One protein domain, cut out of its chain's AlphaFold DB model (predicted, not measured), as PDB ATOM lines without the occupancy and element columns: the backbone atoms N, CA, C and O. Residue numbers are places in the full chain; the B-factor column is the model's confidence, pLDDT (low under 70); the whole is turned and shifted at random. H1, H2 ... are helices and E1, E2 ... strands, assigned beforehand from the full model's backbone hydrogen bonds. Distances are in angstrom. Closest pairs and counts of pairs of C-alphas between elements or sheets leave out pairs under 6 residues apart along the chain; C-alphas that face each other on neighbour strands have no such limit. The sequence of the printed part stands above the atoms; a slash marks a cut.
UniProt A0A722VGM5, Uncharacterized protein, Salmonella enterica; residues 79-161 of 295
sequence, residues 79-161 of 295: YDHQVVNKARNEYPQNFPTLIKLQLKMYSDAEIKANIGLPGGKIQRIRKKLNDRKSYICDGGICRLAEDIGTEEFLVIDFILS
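This is residues 79 to 161 of the 295 residues of an uncharacterized protein of Salmonella enterica (UniProt A0A722VGM5). Picture four helices grouped as a crossed body, with H2 and H4 running lengthwise in opposite ways, H3 across one end, and H5 packed crosswise on these three. At the other end of the long axis sits a small three-stranded sheet, with the short H1 beside its strand E1. The printed part has 83 residues, with five named helices and three named strands in the order H1 E1 H2 H3 H4 E2 E3 H5; the sheet runs E1 E3 E2, all antiparallel, and the class is mostly helix. The whole is compact, with a radius of gyration of the C-alphas of 12.5 A, yet elongated in outline, spanning 36 by 23 by 21 A.

Find C-alpha 79 at (7.971, 138.400, 21.432), where H1 begins; it runs to residue 83. Next come E1, residues 90 to 92, and H2, residues 95 to 105, 15.8 A long from C-alpha 95 at (12.950, 128.297, 28.967). H3 takes residues 108 to 115, 10.5 A, and H4 residues 119 to 129, 15.3 A. Then read E2, residues 135 to 138, and E3, residues 141 to 144, 10.2 A. H5, residues 150 to 160, is 15.2 A long and ends at C-alpha 160, (20.591, 127.250, 21.607).

Start at the hub, H4 and H5, which touch three helices each. They touch each other at Ile 125 and Glu 152, whose C-alphas are 6.0 A apart, about perpendicular at 78 degrees. H5 also touches H2, closest at the C-alphas of Gln 102 and Ile 159, 5.9 A, and H3, closest at those of Ile 115 and Leu 154, 7.1 A. H3 and H4 touch about perpendicular at 86 degrees, with the C-alphas of Lys 112 and Gly 119 closest, 6.2 A. H2 and H4 touch, closest at the C-alphas of Ile 99 and Leu 129, 7.2 A, and run opposite ways at a shallow tilt of 33 degrees, only just short of steep. In the sheet, look for N 91 and O 142, 2.8 A, between E1 and E3, and N 136 and O 143, 2.8 A, in the hairpin of E2 and E3. H2 only grazes the sheet with residues 95 to 98, and H1 with residues 79 to 83. Every O i to N i+4 pair is within hydrogen-bond range in H3 and H5; H2 and H4 have 6 of 7 each, and H1 has 0 of 1 but 2 of 2 O i to N i+3 pairs.

The two C-alphas farthest apart are those of Ala 113 and Gly 139, 37.1 A. The printed part has no cut and no long link. Its mean pLDDT is 92.6, and no printed residue is under 70.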
ATOM      1  N   TYR A  79       8.308 137.568  20.274       85.81
ATOM      2  CA  TYR A  79       7.971 138.400  21.432       85.81
ATOM      3  C   TYR A  79       8.788 138.030  22.677       85.81
ATOM      4  O   TYR A  79       9.269 138.900  23.404       85.81
ATOM      5  N   ASP A  80       9.019 136.733  22.865       89.25
ATOM      6  CA  ASP A  80       9.831 136.166  23.940       89.25
ATOM      7  C   ASP A  80      11.265 136.723  23.971       89.25
ATOM      8  O   ASP A  80      11.862 136.824  25.046       89.25
ATOM      9  N   HIS A  81      11.801 137.167  22.829       88.19
ATOM     10  CA  HIS A  81      13.096 137.844  22.753       88.19
ATOM     11  C   HIS A  81      13.169 139.088  23.653       88.19
ATOM     12  O   HIS A  81      14.208 139.363  24.249       88.19
ATOM     13  N   GLN A  82      12.062 139.825  23.800       86.56
ATOM     14  CA  GLN A  82      12.012 141.065  24.585       86.56
ATOM     15  C   GLN A  82      12.162 140.825  26.093       86.56
ATOM     16  O   GLN A  82      12.534 141.735  26.833       86.56
ATOM     17  N   VAL A  83      11.869 139.605  26.550       88.00
ATOM     18  CA  VAL A  83      11.953 139.202  27.961       88.00
ATOM     19  C   VAL A  83      13.349 138.662  28.306       88.00
ATOM     20  O   VAL A  83      13.700 138.555  29.481       88.00
ATOM     21  N   VAL A  84      14.180 138.350  27.306       91.69
ATOM     22  CA  VAL A  84      15.538 137.843  27.523       91.69
ATOM     23  C   VAL A  84      16.447 138.961  28.040       91.69
ATOM     24  O   VAL A  84      16.771 139.910  27.330       91.69
ATOM     25  N   ASN A  85      16.950 138.804  29.264       92.31
ATOM     26  CA  ASN A  85      17.985 139.657  29.837       92.31
ATOM     27  C   ASN A  85      19.129 138.795  30.384       92.31
ATOM     28  O   ASN A  85      19.136 138.372  31.543       92.31
ATOM     29  N   LYS A  86      20.137 138.573  29.532       87.12
ATOM     30  CA  LYS A  86      21.307 137.739  29.851       87.12
ATOM     31  C   LYS A  86      22.096 138.245  31.061       87.12
ATOM     32  O   LYS A  86      22.605 137.432  31.818       87.12
ATOM     33  N   ALA A  87      22.160 139.559  31.292       86.94
ATOM     34  CA  ALA A  87      22.878 140.120  32.442       86.94
ATOM     35  C   ALA A  87      22.222 139.757  33.786       86.94
ATOM     36  O   ALA A  87      22.885 139.768  34.820       86.94
ATOM     37  N   ARG A  88      20.922 139.435  33.772       88.88
ATOM     38  CA  ARG A  88      20.138 139.035  34.950       88.88
ATOM     39  C   ARG A  88      19.753 137.556  34.931       88.88
ATOM     40  O   ARG A  88      19.004 137.121  35.799       88.88
ATOM     41  N   ASN A  89      20.253 136.793  33.956       91.06
ATOM     42  CA  ASN A  89      19.854 135.411  33.692       91.06
ATOM     43  C   ASN A  89      18.335 135.226  33.550       91.06
ATOM     44  O   ASN A  89      17.809 134.185  33.938       91.06
ATOM     45  N   GLU A  90      17.640 136.235  33.025       94.25
ATOM     46  CA  GLU A  90      16.190 136.231  32.826       94.25
ATOM     47  C   GLU A  90      15.858 135.768  31.400       94.25
ATOM     48  O   GLU A  90      16.440 136.239  30.422       94.25
ATOM     49  N   TYR A  91      14.916 134.833  31.301       95.25
ATOM     50  CA  TYR A  91      14.428 134.207  30.074       95.25
ATOM     51  C   TYR A  91      12.899 134.052  30.146       95.25
ATOM     52  O   TYR A  91      12.329 134.147  31.236       95.25
ATOM     53  N   PRO A  92      12.203 133.758  29.036       93.88
ATOM     54  CA  PRO A  92      10.775 133.439  29.072       93.88
ATOM     55  C   PRO A  92      10.449 132.245  29.974       93.88
ATOM     56  O   PRO A  92      11.261 131.333  30.143       93.88
ATOM     57  N   GLN A  93       9.226 132.198  30.508       93.56
ATOM     58  CA  GLN A  93       8.769 131.142  31.423       93.56
ATOM     59  C   GLN A  93       9.023 129.712  30.915       93.56
ATOM     60  O   GLN A  93       9.317 128.814  31.702       93.56
ATOM     61  N   ASN A  94       8.928 129.491  29.601       93.81
ATOM     62  CA  ASN A  94       9.083 128.174  28.982       93.81
ATOM     63  C   ASN A  94      10.546 127.771  28.715       93.81
ATOM     64  O   ASN A  94      10.793 126.696  28.161       93.81
ATOM     65  N   PHE A  95      11.523 128.577  29.142       95.81
ATOM     66  CA  PHE A  95      12.950 128.297  28.967       95.81
ATOM     67  C   PHE A  95      13.399 126.916  29.484       95.81
ATOM     68  O   PHE A  95      14.087 126.220  28.737       95.81
ATOM     69  N   PRO A  96      12.967 126.422  30.667       96.25
ATOM     70  CA  PRO A  96      13.355 125.086  31.135       96.25
ATOM     71  C   PRO A  96      12.910 123.971  30.177       96.25
ATOM     72  O   PRO A  96      13.624 122.990  29.959       96.25
ATOM     73  N   THR A  97      11.726 124.130  29.576       95.94
ATOM     74  CA  THR A  97      11.193 123.193  28.583       95.94
ATOM     75  C   THR A  97      12.024 123.236  27.306       95.94
ATOM     76  O   THR A  97      12.397 122.177  26.803       95.94
ATOM     77  N   LEU A  98      12.371 124.433  26.816       96.19
ATOM     78  CA  LEU A  98      13.240 124.583  25.649       96.19
ATOM     79  C   LEU A  98      14.604 123.920  25.877       96.19
ATOM     80  O   LEU A  98      15.022 123.118  25.047       96.19
ATOM     81  N   ILE A  99      15.270 124.190  27.005       97.31
ATOM     82  CA  ILE A  99      16.577 123.595  27.325       97.31
ATOM     83  C   ILE A  99      16.494 122.069  27.356       97.31
ATOM     84  O   ILE A  99      17.324 121.385  26.756       97.31
ATOM     85  N   LYS A 100      15.456 121.516  27.990       96.19
ATOM     86  CA  LYS A 100      15.225 120.069  28.010       96.19
ATOM     87  C   LYS A 100      15.056 119.487  26.604       96.19
ATOM     88  O   LYS A 100      15.606 118.422  26.327       96.19
ATOM     89  N   LEU A 101      14.292 120.146  25.733       95.25
ATOM     90  CA  LEU A 101      14.065 119.690  24.358       95.25
ATOM     91  C   LEU A 101      15.329 119.813  23.498       95.25
ATOM     92  O   LEU A 101      15.647 118.888  22.757       95.25
ATOM     93  N   GLN A 102      16.087 120.897  23.649       95.38
ATOM     94  CA  GLN A 102      17.352 121.106  22.948       95.38
ATOM     95  C   GLN A 102      18.410 120.077  23.356       95.38
ATOM     96  O   GLN A 102      19.039 119.453  22.508       95.38
ATOM     97  N   LEU A 103      18.546 119.782  24.653       94.88
ATOM     98  CA  LEU A 103      19.481 118.758  25.138       94.88
ATOM     99  C   LEU A 103      19.213 117.362  24.557       94.88
ATOM    100  O   LEU A 103      20.149 116.570  24.447       94.88
ATOM    101  N   LYS A 104      17.962 117.038  24.200       92.12
ATOM    102  CA  LYS A 104      17.612 115.747  23.585       92.12
ATOM    103  C   LYS A 104      18.152 115.591  22.163       92.12
ATOM    104  O   LYS A 104      18.337 114.454  21.743       92.12
ATOM    105  N   MET A 105      18.389 116.689  21.443       90.56
ATOM    106  CA  MET A 105      18.900 116.645  20.069       90.56
ATOM    107  C   MET A 105      20.351 116.197  19.991       90.56
ATOM    108  O   MET A 105      20.761 115.616  18.994       90.56
ATOM    109  N   TYR A 106      21.121 116.482  21.035       91.25
ATOM    110  CA  TYR A 106      22.550 116.231  21.047       91.25
ATOM    111  C   TYR A 106      22.868 115.002  21.888       91.25
ATOM    112  O   TYR A 106      22.332 114.799  22.982       91.25
ATOM    113  N   SER A 107      23.826 114.214  21.436       91.38
ATOM    114  CA  SER A 107      24.542 113.244  22.251       91.38
ATOM    115  C   SER A 107      25.564 113.939  23.160       91.38
ATOM    116  O   SER A 107      26.028 115.049  22.897       91.38
ATOM    117  N   ASP A 108      25.973 113.264  24.236       91.69
ATOM    118  CA  ASP A 108      27.067 113.758  25.085       91.69
ATOM    119  C   ASP A 108      28.385 113.882  24.304       91.69
ATOM    120  O   ASP A 108      29.216 114.733  24.621       91.69
ATOM    121  N   ALA A 109      28.577 113.036  23.285       91.81
ATOM    122  CA  ALA A 109      29.754 113.049  22.426       91.81
ATOM    123  C   ALA A 109      29.805 114.314  21.556       91.81
ATOM    124  O   ALA A 109      30.862 114.936  21.470       91.81
ATOM    125  N   GLU A 110      28.676 114.734  20.980       91.88
ATOM    126  CA  GLU A 110      28.581 115.968  20.188       91.88
ATOM    127  C   GLU A 110      28.824 117.212  21.044       91.88
ATOM    128  O   GLU A 110      29.624 118.069  20.668       91.88
ATOM    129  N   ILE A 111      28.213 117.290  22.232       92.62
ATOM    130  CA  ILE A 111      28.452 118.403  23.167       92.62
ATOM    131  C   ILE A 111      29.928 118.436  23.586       92.62
ATOM    132  O   ILE A 111      30.561 119.491  23.574       92.62
ATOM    133  N   LYS A 112      30.512 117.280  23.927       93.25
ATOM    134  CA  LYS A 112      31.937 117.172  24.265       93.25
ATOM    135  C   LYS A 112      32.832 117.661  23.125       93.25
ATOM    136  O   LYS A 112      33.792 118.378  23.396       93.25
ATOM    137  N   ALA A 113      32.544 117.265  21.886       92.38
ATOM    138  CA  ALA A 113      33.342 117.641  20.724       92.38
ATOM    139  C   ALA A 113      33.318 119.155  20.463       92.38
ATOM    140  O   ALA A 113      34.340 119.710  20.073       92.38
ATOM    141  N   ASN A 114      32.189 119.820  20.725       92.38
ATOM    142  CA  ASN A 114      32.030 121.253  20.472       92.38
ATOM    143  C   ASN A 114      32.511 122.145  21.626       92.38
ATOM    144  O   ASN A 114      33.029 123.229  21.384       92.38
ATOM    145  N   ILE A 115      32.362 121.701  22.878       91.75
ATOM    146  CA  ILE A 115      32.664 122.528  24.062       91.75
ATOM    147  C   ILE A 115      34.036 122.184  24.669       91.75
ATOM    148  O   ILE A 115      34.619 122.981  25.398       91.75
ATOM    149  N   GLY A 116      34.582 120.996  24.390       90.06
ATOM    150  CA  GLY A 116      35.896 120.573  24.891       90.06
ATOM    151  C   GLY A 116      35.913 120.108  26.355       90.06
ATOM    152  O   GLY A 116      36.984 119.942  26.937       90.06
ATOM    153  N   LEU A 117      34.749 119.864  26.969       90.06
ATOM    154  CA  LEU A 117      34.651 119.388  28.356       90.06
ATOM    155  C   LEU A 117      34.720 117.849  28.467       90.06
ATOM    156  O   LEU A 117      34.257 117.132  27.579       90.06
ATOM    157  N   PRO A 118      35.223 117.287  29.587       89.06
ATOM    158  CA  PRO A 118      35.224 115.839  29.806       89.06
ATOM    159  C   PRO A 118      33.813 115.227  29.803       89.06
ATOM    160  O   PRO A 118      32.873 115.808  30.344       89.06
ATOM    161  N   GLY A 119      33.664 113.998  29.293       84.06
ATOM    162  CA  GLY A 119      32.351 113.341  29.144       84.06
ATOM    163  C   GLY A 119      31.568 113.188  30.457       84.06
ATOM    164  O   GLY A 119      30.394 113.544  30.527       84.06
ATOM    165  N   GLY A 120      32.232 112.778  31.546       89.19
ATOM    166  CA  GLY A 120      31.599 112.706  32.873       89.19
ATOM    167  C   GLY A 120      31.188 114.072  33.445       89.19
ATOM    168  O   GLY A 120      30.415 114.152  34.400       89.19
ATOM    169  N   LYS A 121      31.694 115.175  32.881       92.44
ATOM    170  CA  LYS A 121      31.265 116.534  33.217       92.44
ATOM    171  C   LYS A 121      30.015 116.930  32.434       92.44
ATOM    172  O   LYS A 121      29.061 117.387  33.053       92.44
ATOM    173  N   ILE A 122      29.979 116.636  31.133       94.12
ATOM    174  CA  ILE A 122      28.794 116.839  30.285       94.12
ATOM    175  C   ILE A 122      27.569 116.116  30.853       94.12
ATOM    176  O   ILE A 122      26.513 116.727  30.982       94.12
ATOM    177  N   GLN A 123      27.713 114.864  31.297       94.06
ATOM    178  CA  GLN A 123      26.611 114.115  31.916       94.06
ATOM    179  C   GLN A 123      26.059 114.790  33.178       94.06
ATOM    180  O   GLN A 123      24.844 114.849  33.379       94.06
ATOM    181  N   ARG A 124      26.942 115.326  34.031       94.69
ATOM    182  CA  ARG A 124      26.542 116.057  35.242       94.69
ATOM    183  C   ARG A 124      25.826 117.361  34.899       94.69
ATOM    184  O   ARG A 124      24.768 117.614  35.469       94.69
ATOM    185  N   ILE A 125      26.351 118.127  33.942       96.06
ATOM    186  CA  ILE A 125      25.728 119.367  33.461       96.06
ATOM    187  C   ILE A 125      24.352 119.074  32.856       96.06
ATOM    188  O   ILE A 125      23.368 119.690  33.247       96.06
ATOM    189  N   ARG A 126      24.243 118.071  31.979       95.62
ATOM    190  CA  ARG A 126      22.968 117.650  31.383       95.62
ATOM    191  C   ARG A 126      21.952 117.248  32.448       95.62
ATOM    192  O   ARG A 126      20.787 117.624  32.341       95.62
ATOM    193  N   LYS A 127      22.365 116.498  33.477       95.50
ATOM    194  CA  LYS A 127      21.483 116.138  34.598       95.50
ATOM    195  C   LYS A 127      20.993 117.381  35.340       95.50
ATOM    196  O   LYS A 127      19.806 117.466  35.628       95.50
ATOM    197  N   LYS A 128      21.892 118.329  35.611       96.38
ATOM    198  CA  LYS A 128      21.588 119.588  36.297       96.38
ATOM    199  C   LYS A 128      20.623 120.454  35.488       96.38
ATOM    200  O   LYS A 128      19.556 120.771  35.978       96.38
ATOM    201  N   LEU A 129      20.903 120.698  34.208       96.31
ATOM    202  CA  LEU A 129      20.021 121.458  33.312       96.31
ATOM    203  C   LEU A 129      18.649 120.798  33.074       96.31
ATOM    204  O   LEU A 129      17.719 121.468  32.636       96.31
ATOM    205  N   ASN A 130      18.490 119.503  33.359       95.38
ATOM    206  CA  ASN A 130      17.187 118.828  33.348       95.38
ATOM    207  C   ASN A 130      16.457 118.866  34.703       95.38
ATOM    208  O   ASN A 130      15.294 118.462  34.775       95.38
ATOM    209  N   ASP A 131      17.114 119.312  35.775       95.12
ATOM    210  CA  ASP A 131      16.512 119.453  37.096       95.12
ATOM    211  C   ASP A 131      15.698 120.751  37.162       95.12
ATOM    212  O   ASP A 131      16.160 121.827  36.789       95.12
ATOM    213  N   ARG A 132      14.473 120.666  37.687       91.69
ATOM    214  CA  ARG A 132      13.621 121.844  37.898       91.69
ATOM    215  C   ARG A 132      14.248 122.842  38.869       91.69
ATOM    216  O   ARG A 132      13.961 124.024  38.756       91.69
ATOM    217  N   LYS A 133      15.098 122.389  39.796       93.94
ATOM    218  CA  LYS A 133      15.780 123.250  40.776       93.94
ATOM    219  C   LYS A 133      16.784 124.214  40.149       93.94
ATOM    220  O   LYS A 133      17.125 125.204  40.782       93.94
ATOM    221  N   SER A 134      17.225 123.953  38.919       95.50
ATOM    222  CA  SER A 134      18.101 124.856  38.169       95.50
ATOM    223  C   SER A 134      17.386 126.097  37.630       95.50
ATOM    224  O   SER A 134      18.030 126.961  37.036       95.50
ATOM    225  N   TYR A 135      16.072 126.198  37.847       96.19
ATOM    226  CA  TYR A 135      15.226 127.253  37.315       96.19
ATOM    227  C   TYR A 135      14.298 127.810  38.398       96.19
ATOM    228  O   TYR A 135      13.656 127.064  39.138       96.19
ATOM    229  N   ILE A 136      14.181 129.132  38.445       95.31
ATOM    230  CA  ILE A 136      13.259 129.870  39.310       95.31
ATOM    231  C   ILE A 136      12.251 130.558  38.391       95.31
ATOM    232  O   ILE A 136      12.595 131.505  37.692       95.31
ATOM    233  N   CYS A 137      11.022 130.044  38.338       93.31
ATOM    234  CA  CYS A 137       9.970 130.571  37.466       93.31
ATOM    235  C   CYS A 137       8.944 131.360  38.286       93.31
ATOM    236  O   CYS A 137       8.213 130.767  39.083       93.31
ATOM    237  N   ASP A 138       8.864 132.672  38.068       90.31
ATOM    238  CA  ASP A 138       7.892 133.572  38.691       90.31
ATOM    239  C   ASP A 138       7.421 134.646  37.702       90.31
ATOM    240  O   ASP A 138       8.155 135.056  36.809       90.31
ATOM    241  N   GLY A 139       6.155 135.063  37.808       84.88
ATOM    242  CA  GLY A 139       5.638 136.221  37.064       84.88
ATOM    243  C   GLY A 139       5.771 136.171  35.532       84.88
ATOM    244  O   GLY A 139       5.876 137.224  34.916       84.88
ATOM    245  N   GLY A 140       5.791 134.983  34.913       87.31
ATOM    246  CA  GLY A 140       5.972 134.827  33.459       87.31
ATOM    247  C   GLY A 140       7.432 134.853  32.983       87.31
ATOM    248  O   GLY A 140       7.691 134.779  31.784       87.31
ATOM    249  N   ILE A 141       8.390 134.904  33.910       93.06
ATOM    250  CA  ILE A 141       9.830 134.900  33.643       93.06
ATOM    251  C   ILE A 141      10.456 133.665  34.302       93.06
ATOM    252  O   ILE A 141       9.994 133.164  35.327       93.06
ATOM    253  N   CYS A 142      11.520 133.156  33.696       95.69
ATOM    254  CA  CYS A 142      12.396 132.137  34.248       95.69
ATOM    255  C   CYS A 142      13.775 132.743  34.519       95.69
ATOM    256  O   CYS A 142      14.384 133.330  33.626       95.69
ATOM    257  N   ARG A 143      14.303 132.545  35.728       95.75
ATOM    258  CA  ARG A 143      15.696 132.836  36.085       95.75
ATOM    259  C   ARG A 143      16.482 131.547  36.269       95.75
ATOM    260  O   ARG A 143      15.957 130.585  36.828       95.75
ATOM    261  N   LEU A 144      17.731 131.516  35.817       94.31
ATOM    262  CA  LEU A 144      18.645 130.421  36.164       94.31
ATOM    263  C   LEU A 144      19.047 130.529  37.641       94.31
ATOM    264  O   LEU A 144      19.274 131.632  38.141       94.31
ATOM    265  N   ALA A 145      19.120 129.393  38.333       92.19
ATOM    266  CA  ALA A 145      19.575 129.341  39.720       92.19
ATOM    267  C   ALA A 145      21.045 129.783  39.850       92.19
ATOM    268  O   ALA A 145      21.833 129.627  38.920       92.19
ATOM    269  N   GLU A 146      21.427 130.307  41.019       86.31
ATOM    270  CA  GLU A 146      22.780 130.838  41.270       86.31
ATOM    271  C   GLU A 146      23.896 129.802  41.091       86.31
ATOM    272  O   GLU A 146      25.040 130.155  40.815       86.31
ATOM    273  N   ASP A 147      23.580 128.514  41.243       87.94
ATOM    274  CA  ASP A 147      24.552 127.441  41.081       87.94
ATOM    275  C   ASP A 147      24.850 127.123  39.607       87.94
ATOM    276  O   ASP A 147      25.773 126.355  39.339       87.94
ATOM    277  N   ILE A 148      24.115 127.693  38.646       91.31
ATOM    278  CA  ILE A 148      24.388 127.584  37.209       91.31
ATOM    279  C   ILE A 148      25.606 128.445  36.867       91.31
ATOM    280  O   ILE A 148      25.541 129.672  36.837       91.31
ATOM    281  N   GLY A 149      26.739 127.780  36.639       90.38
ATOM    282  CA  GLY A 149      28.025 128.415  36.401       90.38
ATOM    283  C   GLY A 149      28.388 128.498  34.923       90.38
ATOM    284  O   GLY A 149      27.621 128.148  34.028       90.38
ATOM    285  N   THR A 150      29.615 128.954  34.665       92.31
ATOM    286  CA  THR A 150      30.151 129.197  33.317       92.31
ATOM    287  C   THR A 150      30.023 127.993  32.385       92.31
ATOM    288  O   THR A 150      29.757 128.152  31.200       92.31
ATOM    289  N   GLU A 151      30.208 126.778  32.892       94.38
ATOM    290  CA  GLU A 151      30.200 125.577  32.054       94.38
ATOM    291  C   GLU A 151      28.791 125.157  31.653       94.38
ATOM    292  O   GLU A 151      28.580 124.701  30.531       94.38
ATOM    293  N   GLU A 152      27.817 125.340  32.542       95.56
ATOM    294  CA  GLU A 152      26.412 125.206  32.192       95.56
ATOM    295  C   GLU A 152      25.998 126.248  31.145       95.56
ATOM    296  O   GLU A 152      25.313 125.885  30.191       95.56
ATOM    297  N   PHE A 153      26.468 127.497  31.262       94.00
ATOM    298  CA  PHE A 153      26.231 128.528  30.244       94.00
ATOM    299  C   PHE A 153      26.815 128.159  28.883       94.00
ATOM    300  O   PHE A 153      26.116 128.286  27.885       94.00
ATOM    301  N   LEU A 154      28.040 127.625  28.832       94.62
ATOM    302  CA  LEU A 154      28.631 127.151  27.575       94.62
ATOM    303  C   LEU A 154      27.767 126.072  26.908       94.62
ATOM    304  O   LEU A 154      27.609 126.070  25.688       94.62
ATOM    305  N   VAL A 155      27.189 125.161  27.699       95.81
ATOM    306  CA  VAL A 155      26.262 124.146  27.178       95.81
ATOM    307  C   VAL A 155      24.963 124.783  26.694       95.81
ATOM    308  O   VAL A 155      24.516 124.433  25.606       95.81
ATOM    309  N   ILE A 156      24.373 125.707  27.460       95.38
ATOM    310  CA  ILE A 156      23.153 126.434  27.077       95.38
ATOM    311  C   ILE A 156      23.366 127.193  25.759       95.38
ATOM    312  O   ILE A 156      22.574 127.033  24.834       95.38
ATOM    313  N   ASP A 157      24.442 127.970  25.642       93.38
ATOM    314  CA  ASP A 157      24.746 128.736  24.431       93.38
ATOM    315  C   ASP A 157      24.961 127.811  23.226       93.38
ATOM    316  O   ASP A 157      24.428 128.075  22.148       93.38
ATOM    317  N   PHE A 158      25.673 126.692  23.405       94.75
ATOM    318  CA  PHE A 158      25.871 125.714  22.337       94.75
ATOM    319  C   PHE A 158      24.543 125.126  21.846       94.75
ATOM    320  O   PHE A 158      24.266 125.164  20.648       94.75
ATOM    321  N   ILE A 159      23.697 124.611  22.742       94.56
ATOM    322  CA  ILE A 159      22.450 123.946  22.331       94.56
ATOM    323  C   ILE A 159      21.390 124.921  21.804       94.56
ATOM    324  O   ILE A 159      20.486 124.503  21.092       94.56
ATOM    325  N   LEU A 160      21.473 126.210  22.148       94.19
ATOM    326  CA  LEU A 160      20.591 127.250  21.607       94.19
ATOM    327  C   LEU A 160      21.109 127.852  20.293       94.19
ATOM    328  O   LEU A 160      20.383 128.605  19.649       94.19
ATOM    329  N   SER A 161      22.340 127.535  19.880       91.12
ATOM    330  CA  SER A 161      22.957 128.121  18.681       91.12
ATOM    331  C   SER A 161      22.379 127.608  17.359       91.12
ATOM    332  O   SER A 161      22.612 128.219  16.315       91.12
TER     333      SER A 161